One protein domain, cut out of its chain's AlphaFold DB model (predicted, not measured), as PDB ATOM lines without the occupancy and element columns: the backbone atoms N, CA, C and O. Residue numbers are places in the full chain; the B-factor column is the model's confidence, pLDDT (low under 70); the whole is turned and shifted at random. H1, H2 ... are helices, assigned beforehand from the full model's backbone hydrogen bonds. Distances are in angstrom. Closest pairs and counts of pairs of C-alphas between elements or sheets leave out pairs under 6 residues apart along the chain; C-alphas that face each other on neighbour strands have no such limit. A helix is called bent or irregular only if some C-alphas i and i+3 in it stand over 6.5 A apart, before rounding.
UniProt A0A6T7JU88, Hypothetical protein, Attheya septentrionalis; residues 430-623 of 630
ATOM      1  N   GLY A 430     221.446 269.982 369.020       46.59
ATOM      2  CA  GLY A 430     220.180 269.354 368.610       46.59
ATOM      3  C   GLY A 430     220.177 268.719 367.209       46.59
ATOM      4  O   GLY A 430     219.266 267.957 366.869       46.59
ATOM      5  N   HIS A 431     221.208 268.992 366.409       48.25
ATOM      6  CA  HIS A 431     221.347 268.551 365.022       48.25
ATOM      7  C   HIS A 431     222.153 267.270 364.874       48.25
ATOM      8  O   HIS A 431     222.021 266.603 363.851       48.25
ATOM      9  N   ARG A 432     222.940 266.877 365.885       56.62
ATOM     10  CA  ARG A 432     223.739 265.646 365.827       56.62
ATOM     11  C   ARG A 432     222.846 264.418 365.632       56.62
ATOM     12  O   ARG A 432     221.695 264.398 366.078       56.62
ATOM     13  N   GLY A 433     223.381 263.402 364.955       59.44
ATOM     14  CA  GLY A 433     222.743 262.091 364.885       59.44
ATOM     15  C   GLY A 433     222.502 261.572 366.300       59.44
ATOM     16  O   GLY A 433     223.399 261.586 367.148       59.44
ATOM     17  N   LEU A 434     221.257 261.211 366.608       63.00
ATOM     18  CA  LEU A 434     220.944 260.569 367.881       63.00
ATOM     19  C   LEU A 434     221.466 259.131 367.847       63.00
ATOM     20  O   LEU A 434     221.516 258.503 366.797       63.00
ATOM     21  N   VAL A 435     221.811 258.570 369.008       55.09
ATOM     22  CA  VAL A 435     222.285 257.180 369.099       55.09
ATOM     23  C   VAL A 435     221.259 256.226 368.467       55.09
ATOM     24  O   VAL A 435     220.160 256.061 369.000       55.09
ATOM     25  N   GLY A 436     221.638 255.591 367.352       59.72
ATOM     26  CA  GLY A 436     220.789 254.688 366.567       59.72
ATOM     27  C   GLY A 436     220.191 255.292 365.288       59.72
ATOM     28  O   GLY A 436     219.569 254.550 364.532       59.72
ATOM     29  N   GLU A 437     220.384 256.589 365.031       71.69
ATOM     30  CA  GLU A 437     220.085 257.219 363.742       71.69
ATOM     31  C   GLU A 437     221.192 256.936 362.717       71.69
ATOM     32  O   GLU A 437     222.333 256.629 363.059       71.69
ATOM     33  N   ASP A 438     220.845 257.029 361.435       77.50
ATOM     34  CA  ASP A 438     221.820 256.958 360.350       77.50
ATOM     35  C   ASP A 438     222.605 258.279 360.294       77.50
ATOM     36  O   ASP A 438     222.149 259.265 359.712       77.50
ATOM     37  N   ASP A 439     223.770 258.299 360.947       75.12
ATOM     38  CA  ASP A 439     224.640 259.477 361.055       75.12
ATOM     39  C   ASP A 439     225.013 260.060 359.680       75.12
ATOM     40  O   ASP A 439     225.077 261.280 359.520       75.12
ATOM     41  N   GLU A 440     225.193 259.208 358.663       76.06
ATOM     42  CA  GLU A 440     225.515 259.640 357.299       76.06
ATOM     43  C   GLU A 440     224.319 260.364 356.661       76.06
ATOM     44  O   GLU A 440     224.469 261.380 355.976       76.06
ATOM     45  N   LEU A 441     223.109 259.855 356.892       79.19
ATOM     46  CA  LEU A 441     221.879 260.472 356.414       79.19
ATOM     47  C   LEU A 441     221.610 261.814 357.105       79.19
ATOM     48  O   LEU A 441     221.265 262.783 356.428       79.19
ATOM     49  N   VAL A 442     221.794 261.886 358.427       81.56
ATOM     50  CA  VAL A 442     221.653 263.129 359.202       81.56
ATOM     51  C   VAL A 442     222.653 264.169 358.705       81.56
ATOM     52  O   VAL A 442     222.276 265.302 358.412       81.56
ATOM     53  N   GLU A 443     223.909 263.777 358.510       78.94
ATOM     54  CA  GLU A 443     224.941 264.675 358.008       78.94
ATOM     55  C   GLU A 443     224.614 265.220 356.608       78.94
ATOM     56  O   GLU A 443     224.757 266.421 356.367       78.94
ATOM     57  N   LYS A 444     224.086 264.388 355.702       80.31
ATOM     58  CA  LYS A 444     223.627 264.848 354.378       80.31
ATOM     59  C   LYS A 444     222.513 265.890 354.474       80.31
ATOM     60  O   LYS A 444     222.542 266.879 353.739       80.31
ATOM     61  N   VAL A 445     221.563 265.709 355.396       82.31
ATOM     62  CA  VAL A 445     220.479 266.677 355.648       82.31
ATOM     63  C   VAL A 445     221.036 268.023 356.131       82.31
ATOM     64  O   VAL A 445     220.586 269.073 355.662       82.31
ATOM     65  N   LEU A 446     222.036 268.005 357.016       81.44
ATOM     66  CA  LEU A 446     222.663 269.213 357.566       81.44
ATOM     67  C   LEU A 446     223.626 269.901 356.594       81.44
ATOM     68  O   LEU A 446     223.796 271.115 356.645       81.44
ATOM     69  N   ARG A 447     224.258 269.160 355.683       76.19
ATOM     70  CA  ARG A 447     225.143 269.737 354.655       76.19
ATOM     71  C   ARG A 447     224.378 270.364 353.487       76.19
ATOM     72  O   ARG A 447     224.967 271.102 352.694       76.19
ATOM     73  N   GLY A 448     223.074 270.102 353.396       74.94
ATOM     74  CA  GLY A 448     222.236 270.501 352.267       74.94
ATOM     75  C   GLY A 448     222.499 269.673 351.011       74.94
ATOM     76  O   GLY A 448     222.319 270.149 349.888       74.94
ATOM     77  N   GLU A 449     222.948 268.432 351.199       81.44
ATOM     78  CA  GLU A 449     223.020 267.444 350.131       81.44
ATOM     79  C   GLU A 449     221.620 266.899 349.819       81.44
ATOM     80  O   GLU A 449     220.684 266.985 350.623       81.44
ATOM     81  N   TYR A 450     221.455 266.325 348.624       84.31
ATOM     82  CA  TYR A 450     220.178 265.723 348.263       84.31
ATOM     83  C   TYR A 450     219.890 264.493 349.133       84.31
ATOM     84  O   TYR A 450     220.578 263.474 349.041       84.31
ATOM     85  N   VAL A 451     218.810 264.578 349.909       85.19
ATOM     86  CA  VAL A 451     218.207 263.469 350.648       85.19
ATOM     87  C   VAL A 451     216.723 263.413 350.283       85.19
ATOM     88  O   VAL A 451     216.064 264.454 350.356       85.19
ATOM     89  N   PRO A 452     216.176 262.240 349.903       88.00
ATOM     90  CA  PRO A 452     214.753 262.105 349.613       88.00
ATOM     91  C   PRO A 452     213.900 262.583 350.786       88.00
ATOM     92  O   PRO A 452     214.143 262.205 351.937       88.00
ATOM     93  N   VAL A 453     212.855 263.359 350.500       87.06
ATOM     94  CA  VAL A 453     212.038 264.001 351.546       87.06
ATOM     95  C   VAL A 453     211.397 262.961 352.470       87.06
ATOM     96  O   VAL A 453     211.249 263.183 353.669       87.06
ATOM     97  N   SER A 454     211.076 261.780 351.937       85.81
ATOM     98  CA  SER A 454     210.536 260.668 352.720       85.81
ATOM     99  C   SER A 454     211.489 260.146 353.795       85.81
ATOM    100  O   SER A 454     211.022 259.694 354.833       85.81
ATOM    101  N   MET A 455     212.803 260.189 353.557       85.38
ATOM    102  CA  MET A 455     213.802 259.734 354.527       85.38
ATOM    103  C   MET A 455     213.991 260.763 355.645       85.38
ATOM    104  O   MET A 455     214.058 260.393 356.813       85.38
ATOM    105  N   VAL A 456     213.981 262.056 355.301       86.44
ATOM    106  CA  VAL A 456     214.011 263.147 356.291       86.44
ATOM    107  C   VAL A 456     212.771 263.108 357.185       86.44
ATOM    108  O   VAL A 456     212.871 263.255 358.402       86.44
ATOM    109  N   ASP A 457     211.597 262.856 356.598       85.00
ATOM    110  CA  ASP A 457     210.351 262.704 357.352       85.00
ATOM    111  C   ASP A 457     210.405 261.509 358.318       85.00
ATOM    112  O   ASP A 457     209.986 261.650 359.463       85.00
ATOM    113  N   GLN A 458     210.955 260.364 357.898       84.62
ATOM    114  CA  GLN A 458     211.112 259.189 358.765       84.62
ATOM    115  C   GLN A 458     212.017 259.478 359.968       84.62
ATOM    116  O   GLN A 458     211.620 259.202 361.100       84.62
ATOM    117  N   LEU A 459     213.180 260.101 359.740       84.75
ATOM    118  CA  LEU A 459     214.071 260.539 360.820       84.75
ATOM    119  C   LEU A 459     213.343 261.469 361.801       84.75
ATOM    120  O   LEU A 459     213.370 261.277 363.016       84.75
ATOM    121  N   ASN A 460     212.620 262.458 361.278       86.69
ATOM    122  CA  ASN A 460     211.888 263.414 362.102       86.69
ATOM    123  C   ASN A 460     210.711 262.781 362.864       86.69
ATOM    124  O   ASN A 460     210.433 263.174 363.997       86.69
ATOM    125  N   GLU A 461     210.037 261.775 362.305       83.12
ATOM    126  CA  GLU A 461     209.013 261.004 363.017       83.12
ATOM    127  C   GLU A 461     209.593 260.223 364.205       83.12
ATOM    128  O   GLU A 461     208.962 260.143 365.264       83.12
ATOM    129  N   GLU A 462     210.791 259.659 364.062       81.62
ATOM    130  CA  GLU A 462     211.493 258.980 365.155       81.62
ATOM    131  C   GLU A 462     211.919 259.966 366.245       81.62
ATOM    132  O   GLU A 462     211.623 259.753 367.425       81.62
ATOM    133  N   ARG A 463     212.467 261.120 365.854       81.06
ATOM    134  CA  ARG A 463     212.780 262.227 366.771       81.06
ATOM    135  C   ARG A 463     211.548 262.722 367.525       81.06
ATOM    136  O   ARG A 463     211.620 262.962 368.733       81.06
ATOM    137  N   ILE A 464     210.385 262.790 366.868       79.06
ATOM    138  CA  ILE A 464     209.116 263.149 367.518       79.06
ATOM    139  C   ILE A 464     208.760 262.165 368.633       79.06
ATOM    140  O   ILE A 464     208.359 262.610 369.716       79.06
ATOM    141  N   LYS A 465     208.910 260.855 368.390       79.00
ATOM    142  CA  LYS A 465     208.631 259.799 369.383       79.00
ATOM    143  C   LYS A 465     209.578 259.877 370.579       79.00
ATOM    144  O   LYS A 465     209.159 259.603 371.699       79.00
ATOM    145  N   LEU A 466     210.822 260.287 370.344       75.62
ATOM    146  CA  LEU A 466     211.845 260.465 371.376       75.62
ATOM    147  C   LEU A 466     211.766 261.824 372.098       75.62
ATOM    148  O   LEU A 466     212.551 262.076 373.011       75.62
ATOM    149  N   GLY A 467     210.833 262.702 371.707       72.38
ATOM    150  CA  GLY A 467     210.694 264.043 372.284       72.38
ATOM    151  C   GLY A 467     211.871 264.968 371.963       72.38
ATOM    152  O   GLY A 467     212.198 265.840 372.764       72.38
ATOM    153  N   LYS A 468     212.531 264.754 370.822       77.81
ATOM    154  CA  LYS A 468     213.723 265.484 370.378       77.81
ATOM    155  C   LYS A 468     213.371 266.570 369.358       77.81
ATOM    156  O   LYS A 468     212.259 266.587 368.820       77.81
ATOM    157  N   GLN A 469     214.313 267.485 369.133       78.38
ATOM    158  CA  GLN A 469     214.202 268.523 368.106       78.38
ATOM    159  C   GLN A 469     214.195 267.904 366.704       78.38
ATOM    160  O   GLN A 469     214.803 266.857 366.466       78.38
ATOM    161  N   LEU A 470     213.472 268.545 365.788       83.81
ATOM    162  CA  LEU A 470     213.391 268.123 364.392       83.81
ATOM    163  C   LEU A 470     214.592 268.636 363.594       83.81
ATOM    164  O   LEU A 470     215.025 269.765 363.790       83.81
ATOM    165  N   LEU A 471     215.066 267.839 362.638       84.38
ATOM    166  CA  LEU A 471     216.041 268.273 361.645       84.38
ATOM    167  C   LEU A 471     215.416 269.274 360.682       84.38
ATOM    168  O   LEU A 471     214.424 268.971 360.007       84.38
ATOM    169  N   VAL A 472     216.063 270.430 360.567       84.38
ATOM    170  CA  VAL A 472     215.851 271.384 359.480       84.38
ATOM    171  C   VAL A 472     216.826 271.047 358.355       84.38
ATOM    172  O   VAL A 472     218.041 271.113 358.528       84.38
ATOM    173  N   GLN A 473     216.299 270.679 357.186       85.19
ATOM    174  CA  GLN A 473     217.128 270.444 356.005       85.19
ATOM    175  C   GLN A 473     217.760 271.760 355.538       85.19
ATOM    176  O   GLN A 473     217.055 272.747 355.311       85.19
ATOM    177  N   ARG A 474     219.087 271.769 355.394       85.25
ATOM    178  CA  ARG A 474     219.846 272.946 354.952       85.25
ATOM    179  C   ARG A 474     219.796 273.086 353.432       85.25
ATOM    180  O   ARG A 474     219.658 272.096 352.721       85.25
ATOM    181  N   TYR A 475     219.892 274.315 352.924       83.25
ATOM    182  CA  TYR A 475     219.888 274.568 351.473       83.25
ATOM    183  C   TYR A 475     221.295 274.494 350.876       83.25
ATOM    184  O   TYR A 475     221.450 274.244 349.682       83.25
ATOM    185  N   GLY A 476     222.331 274.716 351.686       80.06
ATOM    186  CA  GLY A 476     223.699 274.706 351.186       80.06
ATOM    187  C   GLY A 476     224.054 275.967 350.369       80.06
ATOM    188  O   GLY A 476     223.369 276.985 350.416       80.06
ATOM    189  N   GLN A 477     225.208 275.952 349.685       78.12
ATOM    190  CA  GLN A 477     225.614 277.011 348.750       78.12
ATOM    191  C   GLN A 477     225.449 276.385 347.387       78.12
ATOM    192  O   GLN A 477     225.819 275.228 347.196       78.12
ATOM    193  N   TYR A 478     224.962 277.171 346.438       78.75
ATOM    194  CA  TYR A 478     224.773 276.694 345.081       78.75
ATOM    195  C   TYR A 478     226.073 276.151 344.457       78.75
ATOM    196  O   TYR A 478     226.049 275.149 343.751       78.75
ATOM    197  N   SER A 479     227.222 276.758 344.785       72.44
ATOM    198  CA  SER A 479     228.552 276.326 344.331       72.44
ATOM    199  C   SER A 479     228.992 274.958 344.845       72.44
ATOM    200  O   SER A 479     229.854 274.332 344.232       72.44
ATOM    201  N   ASP A 480     228.441 274.517 345.977       69.75
ATOM    202  CA  ASP A 480     228.824 273.260 346.624       69.75
ATOM    203  C   ASP A 480     228.025 272.081 346.052       69.75
ATOM    204  O   ASP A 480     228.421 270.928 346.205       69.75
ATOM    205  N   ASN A 481     226.909 272.351 345.363       70.88
ATOM    206  CA  ASN A 481     226.132 271.314 344.706       70.88
ATOM    207  C   ASN A 481     226.869 270.836 343.450       70.88
ATOM    208  O   ASN A 481     227.016 271.576 342.472       70.88
ATOM    209  N   THR A 482     227.302 269.573 343.438       64.19
ATOM    210  CA  THR A 482     227.880 268.997 342.221       64.19
ATOM    211  C   THR A 482     226.820 268.940 341.118       64.19
ATOM    212  O   THR A 482     225.617 268.855 341.382       64.19
ATOM    213  N   THR A 483     227.241 268.924 339.850       60.19
ATOM    214  CA  THR A 483     226.310 268.745 338.721       60.19
ATOM    215  C   THR A 483     225.454 267.480 338.882       60.19
ATOM    216  O   THR A 483     224.305 267.462 338.450       60.19
ATOM    217  N   GLY A 484     225.984 266.444 339.544       66.31
ATOM    218  CA  GLY A 484     225.251 265.221 339.865       66.31
ATOM    219  C   GLY A 484     224.164 265.402 340.930       66.31
ATOM    220  O   GLY A 484     223.115 264.777 340.822       66.31
ATOM    221  N   ASP A 485     224.362 266.270 341.922       71.25
ATOM    222  CA  ASP A 485     223.378 266.493 342.993       71.25
ATOM    223  C   ASP A 485     222.204 267.352 342.523       71.25
ATOM    224  O   ASP A 485     221.050 267.042 342.820       71.25
ATOM    225  N   LEU A 486     222.476 268.373 341.705       79.12
ATOM    226  CA  LEU A 486     221.428 269.158 341.043       79.12
ATOM    227  C   LEU A 486     220.596 268.298 340.083       79.12
ATOM    228  O   LEU A 486     219.386 268.487 339.960       79.12
ATOM    229  N   GLU A 487     221.235 267.339 339.415       78.00
ATOM    230  CA  GLU A 487     220.545 266.399 338.538       78.00
ATOM    231  C   GLU A 487     219.681 265.413 339.338       78.00
ATOM    232  O   GLU A 487     218.532 265.187 338.971       78.00
ATOM    233  N   LYS A 488     220.157 264.900 340.481       79.81
ATOM    234  CA  LYS A 488     219.334 264.083 341.393       79.81
ATOM    235  C   LYS A 488     218.132 264.857 341.938       79.81
ATOM    236  O   LYS A 488     217.042 264.292 341.987       79.81
ATOM    237  N   LEU A 489     218.309 266.127 342.312       83.56
ATOM    238  CA  LEU A 489     217.211 267.001 342.744       83.56
ATOM    239  C   LEU A 489     216.128 267.101 341.667       83.56
ATOM    240  O   LEU A 489     214.948 266.951 341.965       83.56
ATOM    241  N   ARG A 490     216.523 267.294 340.402       82.75
ATOM    242  CA  ARG A 490     215.590 267.336 339.265       82.75
ATOM    243  C   ARG A 490     214.935 265.985 338.996       82.75
ATOM    244  O   ARG A 490     213.732 265.926 338.797       82.75
ATOM    245  N   GLN A 491     215.707 264.901 339.007       82.50
ATOM    246  CA  GLN A 491     215.202 263.555 338.715       82.50
ATOM    247  C   GLN A 491     214.185 263.067 339.749       82.50
ATOM    248  O   GLN A 491     213.254 262.343 339.395       82.50
ATOM    249  N   ASN A 492     214.350 263.459 341.013       84.00
ATOM    250  CA  ASN A 492     213.514 262.982 342.112       84.00
ATOM    251  C   ASN A 492     212.465 263.999 342.591       84.00
ATOM    252  O   ASN A 492     211.624 263.647 343.426       84.00
ATOM    253  N   ALA A 493     212.444 265.220 342.043       85.00
ATOM    254  CA  ALA A 493     211.487 266.263 342.410       85.00
ATOM    255  C   ALA A 493     210.034 265.757 342.358       85.00
ATOM    256  O   ALA A 493     209.291 265.919 343.330       85.00
ATOM    257  N   LYS A 494     209.643 265.038 341.297       85.38
ATOM    258  CA  LYS A 494     208.308 264.426 341.192       85.38
ATOM    259  C   LYS A 494     207.935 263.540 342.372       85.38
ATOM    260  O   LYS A 494     206.817 263.621 342.892       85.38
ATOM    261  N   SER A 495     208.826 262.620 342.740       86.00
ATOM    262  CA  SER A 495     208.597 261.680 343.839       86.00
ATOM    263  C   SER A 495     208.526 262.404 345.175       86.00
ATOM    264  O   SER A 495     207.620 262.122 345.960       86.00
ATOM    265  N   ASP A 496     209.404 263.381 345.389       89.06
ATOM    266  CA  ASP A 496     209.460 264.163 346.621       89.06
ATOM    267  C   ASP A 496     208.200 265.030 346.790       89.06
ATOM    268  O   ASP A 496     207.548 265.000 347.839       89.06
ATOM    269  N   PHE A 497     207.744 265.707 345.730       88.75
ATOM    270  CA  PHE A 497     206.490 266.465 345.764       88.75
ATOM    271  C   PHE A 497     205.256 265.574 345.945       88.75
ATOM    272  O   PHE A 497     204.309 265.966 346.634       88.75
ATOM    273  N   LYS A 498     205.243 264.361 345.375       87.69
ATOM    274  CA  LYS A 498     204.169 263.384 345.620       87.69
ATOM    275  C   LYS A 498     204.131 262.928 347.075       87.69
ATOM    276  O   LYS A 498     203.040 262.785 347.624       87.69
ATOM    277  N   HIS A 499     205.288 262.708 347.697       89.56
ATOM    278  CA  HIS A 499     205.370 262.358 349.116       89.56
ATOM    279  C   HIS A 499     204.825 263.488 350.001       89.56
ATOM    280  O   HIS A 499     203.933 263.251 350.818       89.56
ATOM    281  N   LEU A 500     205.251 264.734 349.759       88.50
ATOM    282  CA  LEU A 500     204.730 265.916 350.459       88.50
ATOM    283  C   LEU A 500     203.212 266.070 350.299       88.50
ATOM    284  O   LEU A 500     202.503 266.339 351.273       88.50
ATOM    285  N   LEU A 501     202.695 265.852 349.085       87.00
ATOM    286  CA  LEU A 501     201.261 265.880 348.814       87.00
ATOM    287  C   LEU A 501     200.522 264.803 349.618       87.00
ATOM    288  O   LEU A 501     199.539 265.118 350.290       87.00
ATOM    289  N   ARG A 502     201.024 263.564 349.611       87.44
ATOM    290  CA  ARG A 502     200.441 262.445 350.364       87.44
ATOM    291  C   ARG A 502     200.381 262.744 351.859       87.44
ATOM    292  O   ARG A 502     199.371 262.462 352.499       87.44
ATOM    293  N   ARG A 503     201.419 263.373 352.420       85.50
ATOM    294  CA  ARG A 503     201.441 263.782 353.833       85.50
ATOM    295  C   ARG A 503     200.323 264.771 354.156       85.50
ATOM    296  O   ARG A 503     199.653 264.641 355.175       85.50
ATOM    297  N   LYS A 504     200.078 265.745 353.277       84.00
ATOM    298  CA  LYS A 504     198.962 266.692 353.430       84.00
ATOM    299  C   LYS A 504     197.604 266.011 353.249       84.00
ATOM    300  O   LYS A 504     196.654 266.383 353.932       84.00
ATOM    301  N   GLU A 505     197.496 265.028 352.358       85.06
ATOM    302  CA  GLU A 505     196.278 264.228 352.176       85.06
ATOM    303  C   GLU A 505     195.936 263.398 353.417       85.06
ATOM    304  O   GLU A 505     194.756 263.243 353.715       85.06
ATOM    305  N   LEU A 506     196.933 262.931 354.179       84.00
ATOM    306  CA  LEU A 506     196.699 262.252 355.457       84.00
ATOM    307  C   LEU A 506     196.012 263.176 356.469       84.00
ATOM    308  O   LEU A 506     194.960 262.817 356.986       84.00
ATOM    309  N   PHE A 507     196.531 264.392 356.679       81.44
ATOM    310  CA  PHE A 507     195.909 265.360 357.594       81.44
ATOM    311  C   PHE A 507     194.493 265.762 357.163       81.44
ATOM    312  O   PHE A 507     193.596 265.858 357.995       81.44
ATOM    313  N   VAL A 508     194.260 265.962 355.861       82.88
ATOM    314  CA  VAL A 508     192.907 266.228 355.339       82.88
ATOM    315  C   VAL A 508     192.002 265.000 355.496       82.88
ATOM    316  O   VAL A 508     190.822 265.127 355.810       82.88
ATOM    317  N   GLY A 509     192.546 263.797 355.315       81.56
ATOM    318  CA  GLY A 509     191.840 262.540 355.536       81.56
ATOM    319  C   GLY A 509     191.394 262.358 356.986       81.56
ATOM    320  O   GLY A 509     190.287 261.884 357.216       81.56
ATOM    321  N   ASP A 510     192.216 262.765 357.948       81.88
ATOM    322  CA  ASP A 510     191.891 262.735 359.376       81.88
ATOM    323  C   ASP A 510     190.734 263.685 359.716       81.88
ATOM    324  O   ASP A 510     189.765 263.280 360.363       81.88
ATOM    325  N   LEU A 511     190.750 264.901 359.159       79.88
ATOM    326  CA  LEU A 511     189.621 265.835 359.249       79.88
ATOM    327  C   LEU A 511     188.335 265.238 358.652       79.88
ATOM    328  O   LEU A 511     187.269 265.304 359.265       79.88
ATOM    329  N   ASN A 512     188.436 264.582 357.493       76.81
ATOM    330  CA  ASN A 512     187.298 263.945 356.824       76.81
ATOM    331  C   ASN A 512     186.741 262.728 357.580       76.81
ATOM    332  O   ASN A 512     185.565 262.400 357.432       76.81
ATOM    333  N   LYS A 513     187.563 262.052 358.392       79.25
ATOM    334  CA  LYS A 513     187.137 260.947 359.270       79.25
ATOM    335  C   LYS A 513     186.454 261.434 360.553       79.25
ATOM    336  O   LYS A 513     186.024 260.605 361.352       79.25
ATOM    337  N   GLY A 514     186.336 262.749 360.744       74.38
ATOM    338  CA  GLY A 514     185.703 263.354 361.911       74.38
ATOM    339  C   GLY A 514     186.646 263.570 363.095       74.38
ATOM    340  O   GLY A 514     186.159 263.786 364.205       74.38
ATOM    341  N   GLU A 515     187.969 263.518 362.895       79.56
ATOM    342  CA  GLU A 515     188.916 263.949 363.928       79.56
ATOM    343  C   GLU A 515     188.711 265.444 364.219       79.56
ATOM    344  O   GLU A 515     188.502 266.258 363.314       79.56
ATOM    345  N   ALA A 516     188.732 265.819 365.500       81.38
ATOM    346  CA  ALA A 516     188.509 267.201 365.894       81.38
ATOM    347  C   ALA A 516     189.612 268.097 365.316       81.38
ATOM    348  O   ALA A 516     190.798 267.845 365.534       81.38
ATOM    349  N   ARG A 517     189.228 269.192 364.644       82.75
ATOM    350  CA  ARG A 517     190.182 270.158 364.066       82.75
ATOM    351  C   ARG A 517     191.233 270.620 365.079       82.75
ATOM    352  O   ARG A 517     192.399 270.726 364.729       82.75
ATOM    353  N   ALA A 518     190.834 270.807 366.339       81.81
ATOM    354  CA  ALA A 518     191.735 271.163 367.432       81.81
ATOM    355  C   ALA A 518     192.871 270.144 367.646       81.81
ATOM    356  O   ALA A 518     194.013 270.554 367.814       81.81
ATOM    357  N   ALA A 519     192.585 268.840 367.567       79.69
ATOM    358  CA  ALA A 519     193.591 267.789 367.735       79.69
ATOM    359  C   ALA A 519     194.590 267.765 366.566       79.69
ATOM    360  O   ALA A 519     195.796 267.613 366.763       79.69
ATOM    361  N   VAL A 520     194.100 267.992 365.343       81.44
ATOM    362  CA  VAL A 520     194.957 268.111 364.155       81.44
ATOM    363  C   VAL A 520     195.854 269.351 364.246       81.44
ATOM    364  O   VAL A 520     197.052 269.250 363.975       81.44
ATOM    365  N   CYS A 521     195.314 270.497 364.676       84.38
ATOM    366  CA  CYS A 521     196.093 271.717 364.903       84.38
ATOM    367  C   CYS A 521     197.172 271.520 365.964       84.38
ATOM    368  O   CYS A 521     198.323 271.875 365.729       84.38
ATOM    369  N   GLU A 522     196.819 270.923 367.103       84.06
ATOM    370  CA  GLU A 522     197.759 270.651 368.188       84.06
ATOM    371  C   GLU A 522     198.917 269.776 367.700       84.06
ATOM    372  O   GLU A 522     200.074 270.113 367.929       84.06
ATOM    373  N   ARG A 523     198.631 268.713 366.937       83.06
ATOM    374  CA  ARG A 523     199.660 267.824 366.382       83.06
ATOM    375  C   ARG A 523     200.608 268.549 365.423       83.06
ATOM    376  O   ARG A 523     201.816 268.322 365.473       83.06
ATOM    377  N   ILE A 524     200.076 269.413 364.556       81.88
ATOM    378  CA  ILE A 524     200.887 270.182 363.598       81.88
ATOM    379  C   ILE A 524     201.721 271.241 364.329       81.88
ATOM    380  O   ILE A 524     202.934 271.299 364.128       81.88
ATOM    381  N   ASN A 525     201.107 272.042 365.201       84.62
ATOM    382  CA  ASN A 525     201.799 273.097 365.945       84.62
ATOM    383  C   ASN A 525     202.844 272.510 366.907       84.62
ATOM    384  O   ASN A 525     203.947 273.035 366.995       84.62
ATOM    385  N   ALA A 526     202.562 271.378 367.560       79.31
ATOM    386  CA  ALA A 526     203.524 270.694 368.425       79.31
ATOM    387  C   ALA A 526     204.759 270.195 367.662       79.31
ATOM    388  O   ALA A 526     205.850 270.187 368.225       79.31
ATOM    389  N   ALA A 527     204.608 269.793 366.396       77.38
ATOM    390  CA  ALA A 527     205.746 269.466 365.543       77.38
ATOM    391  C   ALA A 527     206.527 270.730 365.139       77.38
ATOM    392  O   ALA A 527     207.751 270.723 365.195       77.38
ATOM    393  N   MET A 528     205.841 271.825 364.789       78.31
ATOM    394  CA  MET A 528     206.499 273.091 364.425       78.31
ATOM    395  C   MET A 528     207.268 273.717 365.595       78.31
ATOM    396  O   MET A 528     208.377 274.194 365.399       78.31
ATOM    397  N   ASN A 529     206.740 273.629 366.815       79.50
ATOM    398  CA  ASN A 529     207.386 274.143 368.028       79.50
ATOM    399  C   ASN A 529     208.646 273.357 368.442       79.50
ATOM    400  O   ASN A 529     209.304 273.724 369.410       79.50
ATOM    401  N   ARG A 530     208.960 272.249 367.755       76.12
ATOM    402  CA  ARG A 530     210.180 271.449 367.961       76.12
ATOM    403  C   ARG A 530     211.269 271.741 366.934       76.12
ATOM    404  O   ARG A 530     212.316 271.097 366.978       76.12
ATOM    405  N   LEU A 531     211.003 272.646 365.999       78.06
ATOM    406  CA  LEU A 531     212.030 273.213 365.143       78.06
ATOM    407  C   LEU A 531     212.746 274.307 365.928       78.06
ATOM    408  O   LEU A 531     212.108 275.082 366.640       78.06
ATOM    409  N   ASP A 532     214.057 274.364 365.786       79.38
ATOM    410  CA  ASP A 532     214.848 275.429 366.377       79.38
ATOM    411  C   ASP A 532     214.777 276.698 365.503       79.38
ATOM    412  O   ASP A 532     214.850 276.651 364.269       79.38
ATOM    413  N   GLU A 533     214.549 277.851 366.141       73.56
ATOM    414  CA  GLU A 533     214.356 279.125 365.439       73.56
ATOM    415  C   GLU A 533     215.630 279.610 364.731       73.56
ATOM    416  O   GLU A 533     215.532 280.300 363.705       73.56
ATOM    417  N   ASN A 534     216.815 279.250 365.235       71.31
ATOM    418  CA  ASN A 534     218.080 279.618 364.609       71.31
ATOM    419  C   ASN A 534     218.252 278.856 363.297       71.31
ATOM    420  O   ASN A 534     218.566 279.476 362.281       71.31
ATOM    421  N   ASP A 535     217.926 277.566 363.263       75.88
ATOM    422  CA  ASP A 535     218.056 276.758 362.045       75.88
ATOM    423  C   ASP A 535     217.072 277.147 360.964       75.88
ATOM    424  O   ASP A 535     217.429 277.199 359.786       75.88
ATOM    425  N   ILE A 536     215.847 277.501 361.357       77.62
ATOM    426  CA  ILE A 536     214.881 278.105 360.440       77.62
ATOM    427  C   ILE A 536     215.459 279.403 359.864       77.62
ATOM    428  O   ILE A 536     215.389 279.643 358.655       77.62
ATOM    429  N   THR A 537     216.014 280.264 360.719       74.75
ATOM    430  CA  THR A 537     216.549 281.569 360.310       74.75
ATOM    431  C   THR A 537     217.725 281.417 359.355       74.75
ATOM    432  O   THR A 537     217.767 282.086 358.320       74.75
ATOM    433  N   GLU A 538     218.661 280.532 359.664       77.88
ATOM    434  CA  GLU A 538     219.826 280.280 358.831       77.88
ATOM    435  C   GLU A 538     219.458 279.591 357.511       77.88
ATOM    436  O   GLU A 538     219.881 280.056 356.453       77.88
ATOM    437  N   ALA A 539     218.597 278.565 357.526       80.00
ATOM    438  CA  ALA A 539     218.112 277.928 356.299       80.00
ATOM    439  C   ALA A 539     217.403 278.940 355.376       80.00
ATOM    440  O   ALA A 539     217.604 278.931 354.161       80.00
ATOM    441  N   ASN A 540     216.633 279.882 355.936       81.69
ATOM    442  CA  ASN A 540     216.018 280.969 355.165       81.69
ATOM    443  C   ASN A 540     217.055 281.912 354.526       81.69
ATOM    444  O   ASN A 540     216.843 282.403 353.412       81.69
ATOM    445  N   GLN A 541     218.173 282.182 355.207       79.06
ATOM    446  CA  GLN A 541     219.266 282.980 354.643       79.06
ATOM    447  C   GLN A 541     219.990 282.223 353.525       79.06
ATOM    448  O   GLN A 541     220.254 282.805 352.468       79.06
ATOM    449  N   GLU A 542     220.264 280.932 353.729       83.94
ATOM    450  CA  GLU A 542     220.864 280.058 352.718       83.94
ATOM    451  C   GLU A 542     220.007 279.990 351.457       83.94
ATOM    452  O   GLU A 542     220.536 280.193 350.367       83.94
ATOM    453  N   LEU A 543     218.687 279.813 351.592       87.94
ATOM    454  CA  LEU A 543     217.742 279.833 350.473       87.94
ATOM    455  C   LEU A 543     217.895 281.098 349.620       87.94
ATOM    456  O   LEU A 543     217.946 281.020 348.393       87.94
ATOM    457  N   GLY A 544     217.993 282.271 350.253       81.25
ATOM    458  CA  GLY A 544     218.142 283.539 349.538       81.25
ATOM    459  C   GLY A 544     219.426 283.607 348.705       81.25
ATOM    460  O   GLY A 544     219.401 284.066 347.557       81.25
ATOM    461  N   VAL A 545     220.539 283.125 349.263       79.75
ATOM    462  CA  VAL A 545     221.835 283.066 348.571       79.75
ATOM    463  C   VAL A 545     221.798 282.024 347.454       79.75
ATOM    464  O   VAL A 545     222.067 282.363 346.302       79.75
ATOM    465  N   TRP A 546     221.381 280.796 347.773       87.19
ATOM    466  CA  TRP A 546     221.284 279.676 346.841       87.19
ATOM    467  C   TRP A 546     220.430 280.031 345.623       87.19
ATOM    468  O   TRP A 546     220.861 279.863 344.485       87.19
ATOM    469  N   PHE A 547     219.247 280.607 345.849       87.69
ATOM    470  CA  PHE A 547     218.329 280.997 344.781       87.69
ATOM    471  C   PHE A 547     218.919 282.084 343.880       87.69
ATOM    472  O   PHE A 547     218.792 282.029 342.657       87.69
ATOM    473  N   THR A 548     219.593 283.070 344.474       82.31
ATOM    474  CA  THR A 548     220.211 284.161 343.715       82.31
ATOM    475  C   THR A 548     221.342 283.651 342.824       82.31
ATOM    476  O   THR A 548     221.467 284.100 341.684       82.31
ATOM    477  N   ASP A 549     222.149 282.717 343.320       83.44
ATOM    478  CA  ASP A 549     223.253 282.138 342.555       83.44
ATOM    479  C   ASP A 549     222.749 281.158 341.485       83.44
ATOM    480  O   ASP A 549     223.180 281.254 340.336       83.44
ATOM    481  N   TYR A 550     221.720 280.356 341.784       87.25
ATOM    482  CA  TYR A 550     221.014 279.544 340.787       87.25
ATOM    483  C   TYR A 550     220.510 280.388 339.606       87.25
ATOM    484  O   TYR A 550     220.703 280.019 338.445       87.25
ATOM    485  N   LEU A 551     219.867 281.530 339.875       85.56
ATOM    486  CA  LEU A 551     219.355 282.406 338.819       85.56
ATOM    487  C   LEU A 551     220.484 282.943 337.929       85.56
ATOM    488  O   LEU A 551     220.352 282.937 336.704       85.56
ATOM    489  N   LYS A 552     221.613 283.364 338.509       81.06
ATOM    490  CA  LYS A 552     222.766 283.836 337.724       81.06
ATOM    491  C   LYS A 552     223.306 282.741 336.806       81.06
ATOM    492  O   LYS A 552     223.485 282.993 335.612       81.06
ATOM    493  N   ASP A 553     223.497 281.539 337.339       83.94
ATOM    494  CA  ASP A 553     224.073 280.415 336.598       83.94
ATOM    495  C   ASP A 553     223.131 279.894 335.506       83.94
ATOM    496  O   ASP A 553     223.579 279.442 334.454       83.94
ATOM    497  N   ASN A 554     221.818 280.070 335.683       82.81
ATOM    498  CA  ASN A 554     220.809 279.752 334.669       82.81
ATOM    499  C   ASN A 554     220.490 280.936 333.733       82.81
ATOM    500  O   ASN A 554     219.482 280.924 333.028       82.81
ATOM    501  N   GLY A 555     221.361 281.950 333.680       77.50
ATOM    502  CA  GLY A 555     221.328 282.992 332.651       77.50
ATOM    503  C   GLY A 555     220.437 284.198 332.954       77.50
ATOM    504  O   GLY A 555     220.299 285.070 332.093       77.50
ATOM    505  N   TYR A 556     219.887 284.316 334.162       80.88
ATOM    506  CA  TYR A 556     219.155 285.507 334.598       80.88
ATOM    507  C   TYR A 556     220.152 286.606 335.005       80.88
ATOM    508  O   TYR A 556     220.472 286.786 336.177       80.88
ATOM    509  N   ARG A 557     220.688 287.340 334.020       61.31
ATOM    510  CA  ARG A 557     221.813 288.285 334.209       61.31
ATOM    511  C   ARG A 557     221.442 289.596 334.918       61.31
ATOM    512  O   ARG A 557     222.291 290.195 335.573       61.31
ATOM    513  N   ASP A 558     220.171 289.992 334.868       69.12
ATOM    514  CA  ASP A 558     219.699 291.316 335.305       69.12
ATOM    515  C   ASP A 558     218.808 291.283 336.563       69.12
ATOM    516  O   ASP A 558     218.084 292.238 336.848       69.12
ATOM    517  N   VAL A 559     218.865 290.214 337.369       70.94
ATOM    518  CA  VAL A 559     218.077 290.100 338.622       70.94
ATOM    519  C   VAL A 559     218.287 291.271 339.586       70.94
ATOM    520  O   VAL A 559     217.367 291.645 340.312       70.94
ATOM    521  N   HIS A 560     219.475 291.876 339.564       70.38
ATOM    522  CA  HIS A 560     219.828 293.053 340.358       70.38
ATOM    523  C   HIS A 560     219.294 294.370 339.767       70.38
ATOM    524  O   HIS A 560     219.098 295.334 340.503       70.38
ATOM    525  N   MET A 561     219.023 294.409 338.460       63.81
ATOM    526  CA  MET A 561     218.548 295.598 337.744       63.81
ATOM    527  C   MET A 561     217.020 295.730 337.765       63.81
ATOM    528  O   MET A 561     216.502 296.828 337.579       63.81
ATOM    529  N   SER A 562     216.285 294.639 338.014       74.19
ATOM    530  CA  SER A 562     214.815 294.640 338.053       74.19
ATOM    531  C   SER A 562     214.257 293.889 339.264       74.19
ATOM    532  O   SER A 562     213.522 292.907 339.150       74.19
ATOM    533  N   ALA A 563     214.577 294.384 340.463       77.31
ATOM    534  CA  ALA A 563     214.090 293.812 341.721       77.31
ATOM    535  C   ALA A 563     212.551 293.684 341.769       77.31
ATOM    536  O   ALA A 563     212.026 292.736 342.352       77.31
ATOM    537  N   THR A 564     211.820 294.611 341.143       81.81
ATOM    538  CA  THR A 564     210.351 294.571 341.058       81.81
ATOM    539  C   THR A 564     209.857 293.395 340.218       81.81
ATOM    540  O   THR A 564     208.971 292.673 340.671       81.81
ATOM    541  N   ALA A 565     210.442 293.161 339.038       83.31
ATOM    542  CA  ALA A 565     210.037 292.050 338.178       83.31
ATOM    543  C   ALA A 565     210.346 290.702 338.840       83.31
ATOM    544  O   ALA A 565     209.486 289.826 338.873       83.31
ATOM    545  N   THR A 566     211.522 290.566 339.464       83.50
ATOM    546  CA  THR A 566     211.889 289.355 340.214       83.50
ATOM    547  C   THR A 566     210.891 289.072 341.342       83.50
ATOM    548  O   THR A 566     210.420 287.946 341.480       83.50
ATOM    549  N   LYS A 567     210.486 290.096 342.109       82.75
ATOM    550  CA  LYS A 567     209.446 289.952 343.145       82.75
ATOM    551  C   LYS A 567     208.103 289.512 342.559       82.75
ATOM    552  O   LYS A 567     207.472 288.616 343.109       82.75
ATOM    553  N   GLN A 568     207.677 290.093 341.437       86.94
ATOM    554  CA  GLN A 568     206.425 289.719 340.768       86.94
ATOM    555  C   GLN A 568     206.450 288.277 340.241       86.94
ATOM    556  O   GLN A 568     205.454 287.565 340.377       86.94
ATOM    557  N   MET A 569     207.583 287.820 339.696       84.81
ATOM    558  CA  MET A 569     207.773 286.429 339.274       84.81
ATOM    559  C   MET A 569     207.646 285.467 340.458       84.81
ATOM    560  O   MET A 569     206.904 284.491 340.365       84.81
ATOM    561  N   ILE A 570     208.296 285.774 341.587       86.12
ATOM    562  CA  ILE A 570     208.207 284.967 342.813       86.12
ATOM    563  C   ILE A 570     206.759 284.908 343.314       86.12
ATOM    564  O   ILE A 570     206.240 283.818 343.524       86.12
ATOM    565  N   MET A 571     206.078 286.052 343.433       85.44
ATOM    566  CA  MET A 571     204.677 286.106 343.882       85.44
ATOM    567  C   MET A 571     203.723 285.334 342.959       85.44
ATOM    568  O   MET A 571     202.724 284.783 343.417       85.44
ATOM    569  N   SER A 572     204.025 285.285 341.659       85.06
ATOM    570  CA  SER A 572     203.226 284.546 340.673       85.06
ATOM    571  C   SER A 572     203.493 283.036 340.721       85.06
ATOM    572  O   SER A 572     202.582 282.229 340.514       85.06
ATOM    573  N   ALA A 573     204.741 282.639 340.985       83.56
ATOM    574  CA  ALA A 573     205.138 281.240 341.106       83.56
ATOM    575  C   ALA A 573     204.681 280.620 342.440       83.56
ATOM    576  O   ALA A 573     204.209 279.482 342.445       83.56
ATOM    577  N   PHE A 574     204.752 281.390 343.531       85.56
ATOM    578  CA  PHE A 574     204.466 280.974 344.904       85.56
ATOM    579  C   PHE A 574     203.332 281.823 345.512       85.56
ATOM    580  O   PHE A 574     203.597 282.829 346.177       85.56
ATOM    581  N   PRO A 575     202.055 281.461 345.278       84.69
ATOM    582  CA  PRO A 575     200.922 282.191 345.839       84.69
ATOM    583  C   PRO A 575     200.841 282.020 347.363       84.69
ATOM    584  O   PRO A 575     201.298 281.020 347.916       84.69
ATOM    585  N   SER A 576     200.211 282.985 348.038       83.50
ATOM    586  CA  SER A 576     199.990 282.941 349.490       83.50
ATOM    587  C   SER A 576     199.193 281.698 349.903       83.50
ATOM    588  O   SER A 576     198.154 281.413 349.310       83.50
ATOM    589  N   ILE A 577     199.664 281.001 350.942       84.62
ATOM    590  CA  ILE A 577     199.009 279.812 351.520       84.62
ATOM    591  C   ILE A 577     198.297 280.162 352.836       84.62
ATOM    592  O   ILE A 577     197.165 279.749 353.045       84.62
ATOM    593  N   THR A 578     198.930 280.943 353.715       82.50
ATOM    594  CA  THR A 578     198.324 281.469 354.949       82.50
ATOM    595  C   THR A 578     199.033 282.755 355.380       82.50
ATOM    596  O   THR A 578     200.187 282.979 355.011       82.50
ATOM    597  N   GLN A 579     198.335 283.613 356.129       70.31
ATOM    598  CA  GLN A 579     198.901 284.802 356.785       70.31
ATOM    599  C   GLN A 579     199.060 284.612 358.302       70.31
ATOM    600  O   GLN A 579     199.654 285.457 358.971       70.31
ATOM    601  N   GLU A 580     198.533 283.514 358.846       77.06
ATOM    602  CA  GLU A 580     198.576 283.202 360.271       77.06
ATOM    603  C   GLU A 580     199.801 282.340 360.588       77.06
ATOM    604  O   GLU A 580     200.171 281.457 359.813       77.06
ATOM    605  N   LYS A 581     200.453 282.619 361.726       69.88
ATOM    606  CA  LYS A 581     201.677 281.918 362.148       69.88
ATOM    607  C   LYS A 581     201.415 280.501 362.668       69.88
ATOM    608  O   LYS A 581     202.302 279.662 362.579       69.88
ATOM    609  N   GLU A 582     200.220 280.240 363.192       80.50
ATOM    610  CA  GLU A 582     199.838 278.957 363.787       80.50
ATOM    611  C   GLU A 582     198.600 278.375 363.105       80.50
ATOM    612  O   GLU A 582     197.754 279.103 362.578       80.50
ATOM    613  N   PHE A 583     198.471 277.047 363.137       83.06
ATOM    614  CA  PHE A 583     197.257 276.378 362.686       83.06
ATOM    615  C   PHE A 583     196.161 276.515 363.743       83.06
ATOM    616  O   PHE A 583     196.344 276.122 364.896       83.06
ATOM    617  N   THR A 584     195.008 277.031 363.334       87.31
ATOM    618  CA  THR A 584     193.805 277.188 364.154       87.31
ATOM    619  C   THR A 584     192.691 276.292 363.610       87.31
ATOM    620  O   THR A 584     192.698 275.944 362.423       87.31
ATOM    621  N   PRO A 585     191.716 275.874 364.438       85.25
ATOM    622  CA  PRO A 585     190.565 275.101 363.964       85.25
ATOM    623  C   PRO A 585     189.797 275.771 362.809       85.25
ATOM    624  O   PRO A 585     189.103 275.101 362.042       85.25
ATOM    625  N   GLU A 586     189.916 277.087 362.673       84.75
ATOM    626  CA  GLU A 586     189.287 277.890 361.633       84.75
ATOM    627  C   GLU A 586     190.101 277.888 360.328       84.75
ATOM    628  O   GLU A 586     189.508 277.837 359.250       84.75
ATOM    629  N   ASN A 587     191.439 277.896 360.407       86.62
ATOM    630  CA  ASN A 587     192.320 278.046 359.242       86.62
ATOM    631  C   ASN A 587     192.891 276.722 358.693       86.62
ATOM    632  O   ASN A 587     193.352 276.685 357.547       86.62
ATOM    633  N   VAL A 588     192.883 275.641 359.487       84.38
ATOM    634  CA  VAL A 588     193.708 274.448 359.223       84.38
ATOM    635  C   VAL A 588     193.338 273.738 357.932       84.38
ATOM    636  O   VAL A 588     194.206 273.385 357.138       84.38
ATOM    637  N   GLU A 589     192.043 273.578 357.683       83.38
ATOM    638  CA  GLU A 589     191.542 272.896 356.496       83.38
ATOM    639  C   GLU A 589     191.865 273.693 355.225       83.38
ATOM    640  O   GLU A 589     192.424 273.142 354.276       83.38
ATOM    641  N   ALA A 590     191.606 275.005 355.239       85.88
ATOM    642  CA  ALA A 590     191.907 275.896 354.120       85.88
ATOM    643  C   ALA A 590     193.414 275.932 353.814       85.88
ATOM    644  O   ALA A 590     193.819 275.723 352.673       85.88
ATOM    645  N   THR A 591     194.247 276.085 354.847       87.00
ATOM    646  CA  THR A 591     195.714 276.125 354.725       87.00
ATOM    647  C   THR A 591     196.268 274.817 354.149       87.00
ATOM    648  O   THR A 591     197.147 274.825 353.280       87.00
ATOM    649  N   LEU A 592     195.750 273.664 354.595       84.75
ATOM    650  CA  LEU A 592     196.144 272.362 354.060       84.75
ATOM    651  C   LEU A 592     195.757 272.227 352.581       84.75
ATOM    652  O   LEU A 592     196.611 271.843 351.780       84.75
ATOM    653  N   LEU A 593     194.529 272.584 352.202       85.62
ATOM    654  CA  LEU A 593     194.057 272.520 350.814       85.62
ATOM    655  C   LEU A 593     194.832 273.467 349.883       85.62
ATOM    656  O   LEU A 593     195.233 273.060 348.789       85.62
ATOM    657  N   ASP A 594     195.113 274.693 350.323       86.69
ATOM    658  CA  ASP A 594     195.907 275.650 349.549       86.69
ATOM    659  C   ASP A 594     197.350 275.167 349.361       86.69
ATOM    660  O   ASP A 594     197.890 275.254 348.253       86.69
ATOM    661  N   SER A 595     197.951 274.560 350.389       85.38
ATOM    662  CA  SER A 595     199.273 273.936 350.260       85.38
ATOM    663  C   SER A 595     199.265 272.757 349.275       85.38
ATOM    664  O   SER A 595     200.156 272.654 348.430       85.38
ATOM    665  N   GLN A 596     198.226 271.906 349.301       87.38
ATOM    666  CA  GLN A 596     198.073 270.810 348.337       87.38
ATOM    667  C   GLN A 596     197.964 271.332 346.904       87.38
ATOM    668  O   GLN A 596     198.571 270.760 345.997       87.38
ATOM    669  N   ARG A 597     197.211 272.417 346.685       85.88
ATOM    670  CA  ARG A 597     197.070 273.048 345.367       85.88
ATOM    671  C   ARG A 597     198.427 273.472 344.803       85.88
ATOM    672  O   ARG A 597     198.684 273.235 343.623       85.88
ATOM    673  N   VAL A 598     199.293 274.058 345.631       85.94
ATOM    674  CA  VAL A 598     200.644 274.472 345.220       85.94
ATOM    675  C   VAL A 598     201.501 273.260 344.845       85.94
ATOM    676  O   VAL A 598     202.033 273.223 343.738       85.94
ATOM    677  N   TYR A 599     201.576 272.228 345.690       85.56
ATOM    678  CA  TYR A 599     202.379 271.035 345.381       85.56
ATOM    679  C   TYR A 599     201.863 270.262 344.162       85.56
ATOM    680  O   TYR A 599     202.657 269.841 343.320       85.56
ATOM    681  N   ARG A 600     200.537 270.135 343.993       85.69
ATOM    682  CA  ARG A 600     199.938 269.521 342.793       85.69
ATOM    683  C   ARG A 600     200.362 270.237 341.513       85.69
ATOM    684  O   ARG A 600     200.587 269.564 340.510       85.69
ATOM    685  N   LYS A 601     200.489 271.570 341.541       84.56
ATOM    686  CA  LYS A 601     200.951 272.357 340.389       84.56
ATOM    687  C   LYS A 601     202.353 271.923 339.958       84.56
ATOM    688  O   LYS A 601     202.547 271.681 338.774       84.56
ATOM    689  N   PHE A 602     203.288 271.753 340.892       81.69
ATOM    690  CA  PHE A 602     204.650 271.305 340.578       81.69
ATOM    691  C   PHE A 602     204.695 269.862 340.057       81.69
ATOM    692  O   PHE A 602     205.341 269.615 339.046       81.69
ATOM    693  N   VAL A 603     203.914 268.947 340.645       82.94
ATOM    694  CA  VAL A 603     203.799 267.561 340.142       82.94
ATOM    695  C   VAL A 603     203.261 267.513 338.703       82.94
ATOM    696  O   VAL A 603     203.692 266.676 337.916       82.94
ATOM    697  N   CYS A 604     202.314 268.392 338.350       77.00
ATOM    698  CA  CYS A 604     201.733 268.441 337.003       77.00
ATOM    699  C   CYS A 604     202.619 269.177 335.983       77.00
ATOM    700  O   CYS A 604     202.557 268.868 334.795       77.00
ATOM    701  N   LEU A 605     203.403 270.170 336.417       67.50
ATOM    702  CA  LEU A 605     204.274 270.952 335.534       67.50
ATOM    703  C   LEU A 605     205.421 270.112 334.967       67.50
ATOM    704  O   LEU A 605     205.713 270.254 333.784       67.50
ATOM    705  N   GLU A 606     205.999 269.192 335.741       63.22
ATOM    706  CA  GLU A 606     207.019 268.263 335.225       63.22
ATOM    707  C   GLU A 606     206.486 267.379 334.092       63.22
ATOM    708  O   GLU A 606     207.168 267.177 333.088       63.22
ATOM    709  N   ASP A 607     205.239 266.905 334.206       62.66
ATOM    710  CA  ASP A 607     204.600 266.121 333.145       62.66
ATOM    711  C   ASP A 607     204.469 266.938 331.847       62.66
ATOM    712  O   ASP A 607     204.647 266.408 330.749       62.66
ATOM    713  N   GLN A 608     204.211 268.245 331.957       59.94
ATOM    714  CA  GLN A 608     204.129 269.145 330.805       59.94
ATOM    715  C   GLN A 608     205.497 269.574 330.262       59.94
ATOM    716  O   GLN A 608     205.634 269.729 329.051       59.94
ATOM    717  N   GLU A 609     206.509 269.745 331.109       58.50
ATOM    718  CA  GLU A 609     207.862 270.144 330.709       58.50
ATOM    719  C   GLU A 609     208.585 269.022 329.949       58.50
ATOM    720  O   GLU A 609     209.273 269.279 328.953       58.50
ATOM    721  N   GLU A 610     208.351 267.761 330.326       59.50
ATOM    722  CA  GLU A 610     208.845 266.596 329.587       59.50
ATOM    723  C   GLU A 610     208.220 266.515 328.179       59.50
ATOM    724  O   GLU A 610     208.901 266.224 327.186       59.50
ATOM    725  N   LEU A 611     206.928 266.847 328.072       57.22
ATOM    726  CA  LEU A 611     206.193 266.989 326.811       57.22
ATOM    727  C   LEU A 611     206.706 268.179 325.982       57.22
ATOM    728  O   LEU A 611     206.959 268.033 324.784       57.22
ATOM    729  N   TYR A 612     206.915 269.341 326.600       56.97
ATOM    730  CA  TYR A 612     207.361 270.572 325.944       56.97
ATOM    731  C   TYR A 612     208.800 270.461 325.425       56.97
ATOM    732  O   TYR A 612     209.078 270.820 324.281       56.97
ATOM    733  N   THR A 613     209.705 269.858 326.199       59.69
ATOM    734  CA  THR A 613     211.104 269.624 325.805       59.69
ATOM    735  C   THR A 613     211.204 268.642 324.638       59.69
ATOM    736  O   THR A 613     211.970 268.872 323.697       59.69
ATOM    737  N   LYS A 614     210.394 267.571 324.643       59.62
ATOM    738  CA  LYS A 614     210.268 266.658 323.491       59.62
ATOM    739  C   LYS A 614     209.728 267.393 322.259       59.62
ATOM    740  O   LYS A 614     210.289 267.235 321.175       59.62
ATOM    741  N   SER A 615     208.725 268.250 322.440       58.66
ATOM    742  CA  SER A 615     208.110 269.055 321.373       58.66
ATOM    743  C   SER A 615     209.090 270.059 320.757       58.66
ATOM    744  O   SER A 615     209.221 270.118 319.538       58.66
ATOM    745  N   ILE A 616     209.840 270.807 321.575       58.25
ATOM    746  CA  ILE A 616     210.847 271.780 321.123       58.25
ATOM    747  C   ILE A 616     212.010 271.087 320.419       58.25
ATOM    748  O   ILE A 616     212.426 271.542 319.358       58.25
ATOM    749  N   ARG A 617     212.527 269.972 320.954       61.25
ATOM    750  CA  ARG A 617     213.601 269.216 320.287       61.25
ATOM    751  C   ARG A 617     213.150 268.680 318.928       61.25
ATOM    752  O   ARG A 617     213.925 268.735 317.979       61.25
ATOM    753  N   GLN A 618     211.898 268.237 318.808       58.00
ATOM    754  CA  GLN A 618     211.298 267.857 317.525       58.00
ATOM    755  C   GLN A 618     211.089 269.062 316.588       58.00
ATOM    756  O   GLN A 618     211.303 268.941 315.381       58.00
ATOM    757  N   LEU A 619     210.729 270.237 317.116       55.72
ATOM    758  CA  LEU A 619     210.563 271.470 316.335       55.72
ATOM    759  C   LEU A 619     211.906 271.998 315.794       55.72
ATOM    760  O   LEU A 619     212.018 272.316 314.614       55.72
ATOM    761  N   ILE A 620     212.942 272.026 316.640       59.62
ATOM    762  CA  ILE A 620     214.312 272.442 316.293       59.62
ATOM    763  C   ILE A 620     214.945 271.455 315.303       59.62
ATOM    764  O   ILE A 620     215.624 271.872 314.368       59.62
ATOM    765  N   ALA A 621     214.694 270.151 315.462       59.47
ATOM    766  CA  ALA A 621     215.165 269.134 314.524       59.47
ATOM    767  C   ALA A 621     214.450 269.182 313.158       59.47
ATOM    768  O   ALA A 621     214.991 268.673 312.179       59.47
ATOM    769  N   SER A 622     213.251 269.775 313.073       56.88
ATOM    770  CA  SER A 622     212.443 269.792 311.845       56.88
ATOM    771  C   SER A 622     212.494 271.105 311.054       56.88
ATOM    772  O   SER A 622     212.259 271.061 309.846       56.88
ATOM    773  N   LYS A 623     212.860 272.255 311.652       55.59
ATOM    774  CA  LYS A 623     213.189 273.505 310.931       55.59
ATOM    775  C   LYS A 623     214.224 274.350 311.687       55.59
ATOM    776  O   LYS A 623     214.131 274.526 312.894       55.59
TER     777      LYS A 623
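This is residues 430 to 623 of the 630 residues of the protein "Hypothetical protein" of Attheya septentrionalis (UniProt A0A6T7JU88). Look for an open frame of helices round a largely empty middle: H7 and H3b run side by side along one side, H4 stands at one end, and H5 and H6 lie across the gap from them. H1, H2 and H3a lie on another side of the frame, and residues 608 to 623, mostly of H7, stick out as an arm. The printed part has 194 residues with seven named helices, H1 to H7 in chain order, and no named strand; the class is all helix. The whole is only just compact, close to loose, with a radius of gyration of the C-alphas of 19.1 A; its outline is elongated, 60 by 38 by 33 A.

Start at the longest helix, H7, residues 588 to 622, which has a kink of 27 degrees near residue 608. H3, residues 483 to 512, was assigned as one helix by its hydrogen bonds but is bent, with C-alphas 491 and 494 7.4 A apart; its arms are H3a, residues 483 to 491, and H3b, residues 494 to 512. H3b and H7 touch, closest at the C-alphas of Lys 494 and Val 603, 5.6 A, at a shallow tilt of 28 degrees, opposite ways. H4, residues 517 to 528, forms a helical hairpin with H3b; they touch at C-alphas 511 and 517, 6.5 A apart, through residues 507 to 511 and 517 to 520 alone. H2, residues 453 to 465, touches H3b with residues 453 to 454 alone, C-alphas 453 and 496 being 5.6 A apart. H1, residues 439 to 447, is close to H2 but not clearly touching, with C-alphas 445 and 456 7.4 A apart. H5, residues 533 to 553, and H6, residues 563 to 573, touch no helix, and nor does H3a. Every O i to N i+4 pair is within hydrogen-bond range in H1, H2, H3a, H3b, H4, H5 and H6; in H7 29 of 31 are.

Find C-alpha 588 at (193.708, 274.448, 359.223); from there H7 runs 51.2 A to C-alpha 622 at (212.443, 269.792, 311.845). H5 spans 30.5 A and H3b 26.2 A. Go back to C-alpha 439 at (224.640, 259.477, 361.055), where H1 begins.

The C-alphas of Gly 467 and Lys 623, the two farthest apart, are 62.1 A apart. The printed part has no cut. The links H2 to H3 and H6 to H7 are long, with 17 and 14 residues. The mean pLDDT of the printed part is 78.0; 34 residues are under 70, among them residues 430 to 436 and 605 to 623.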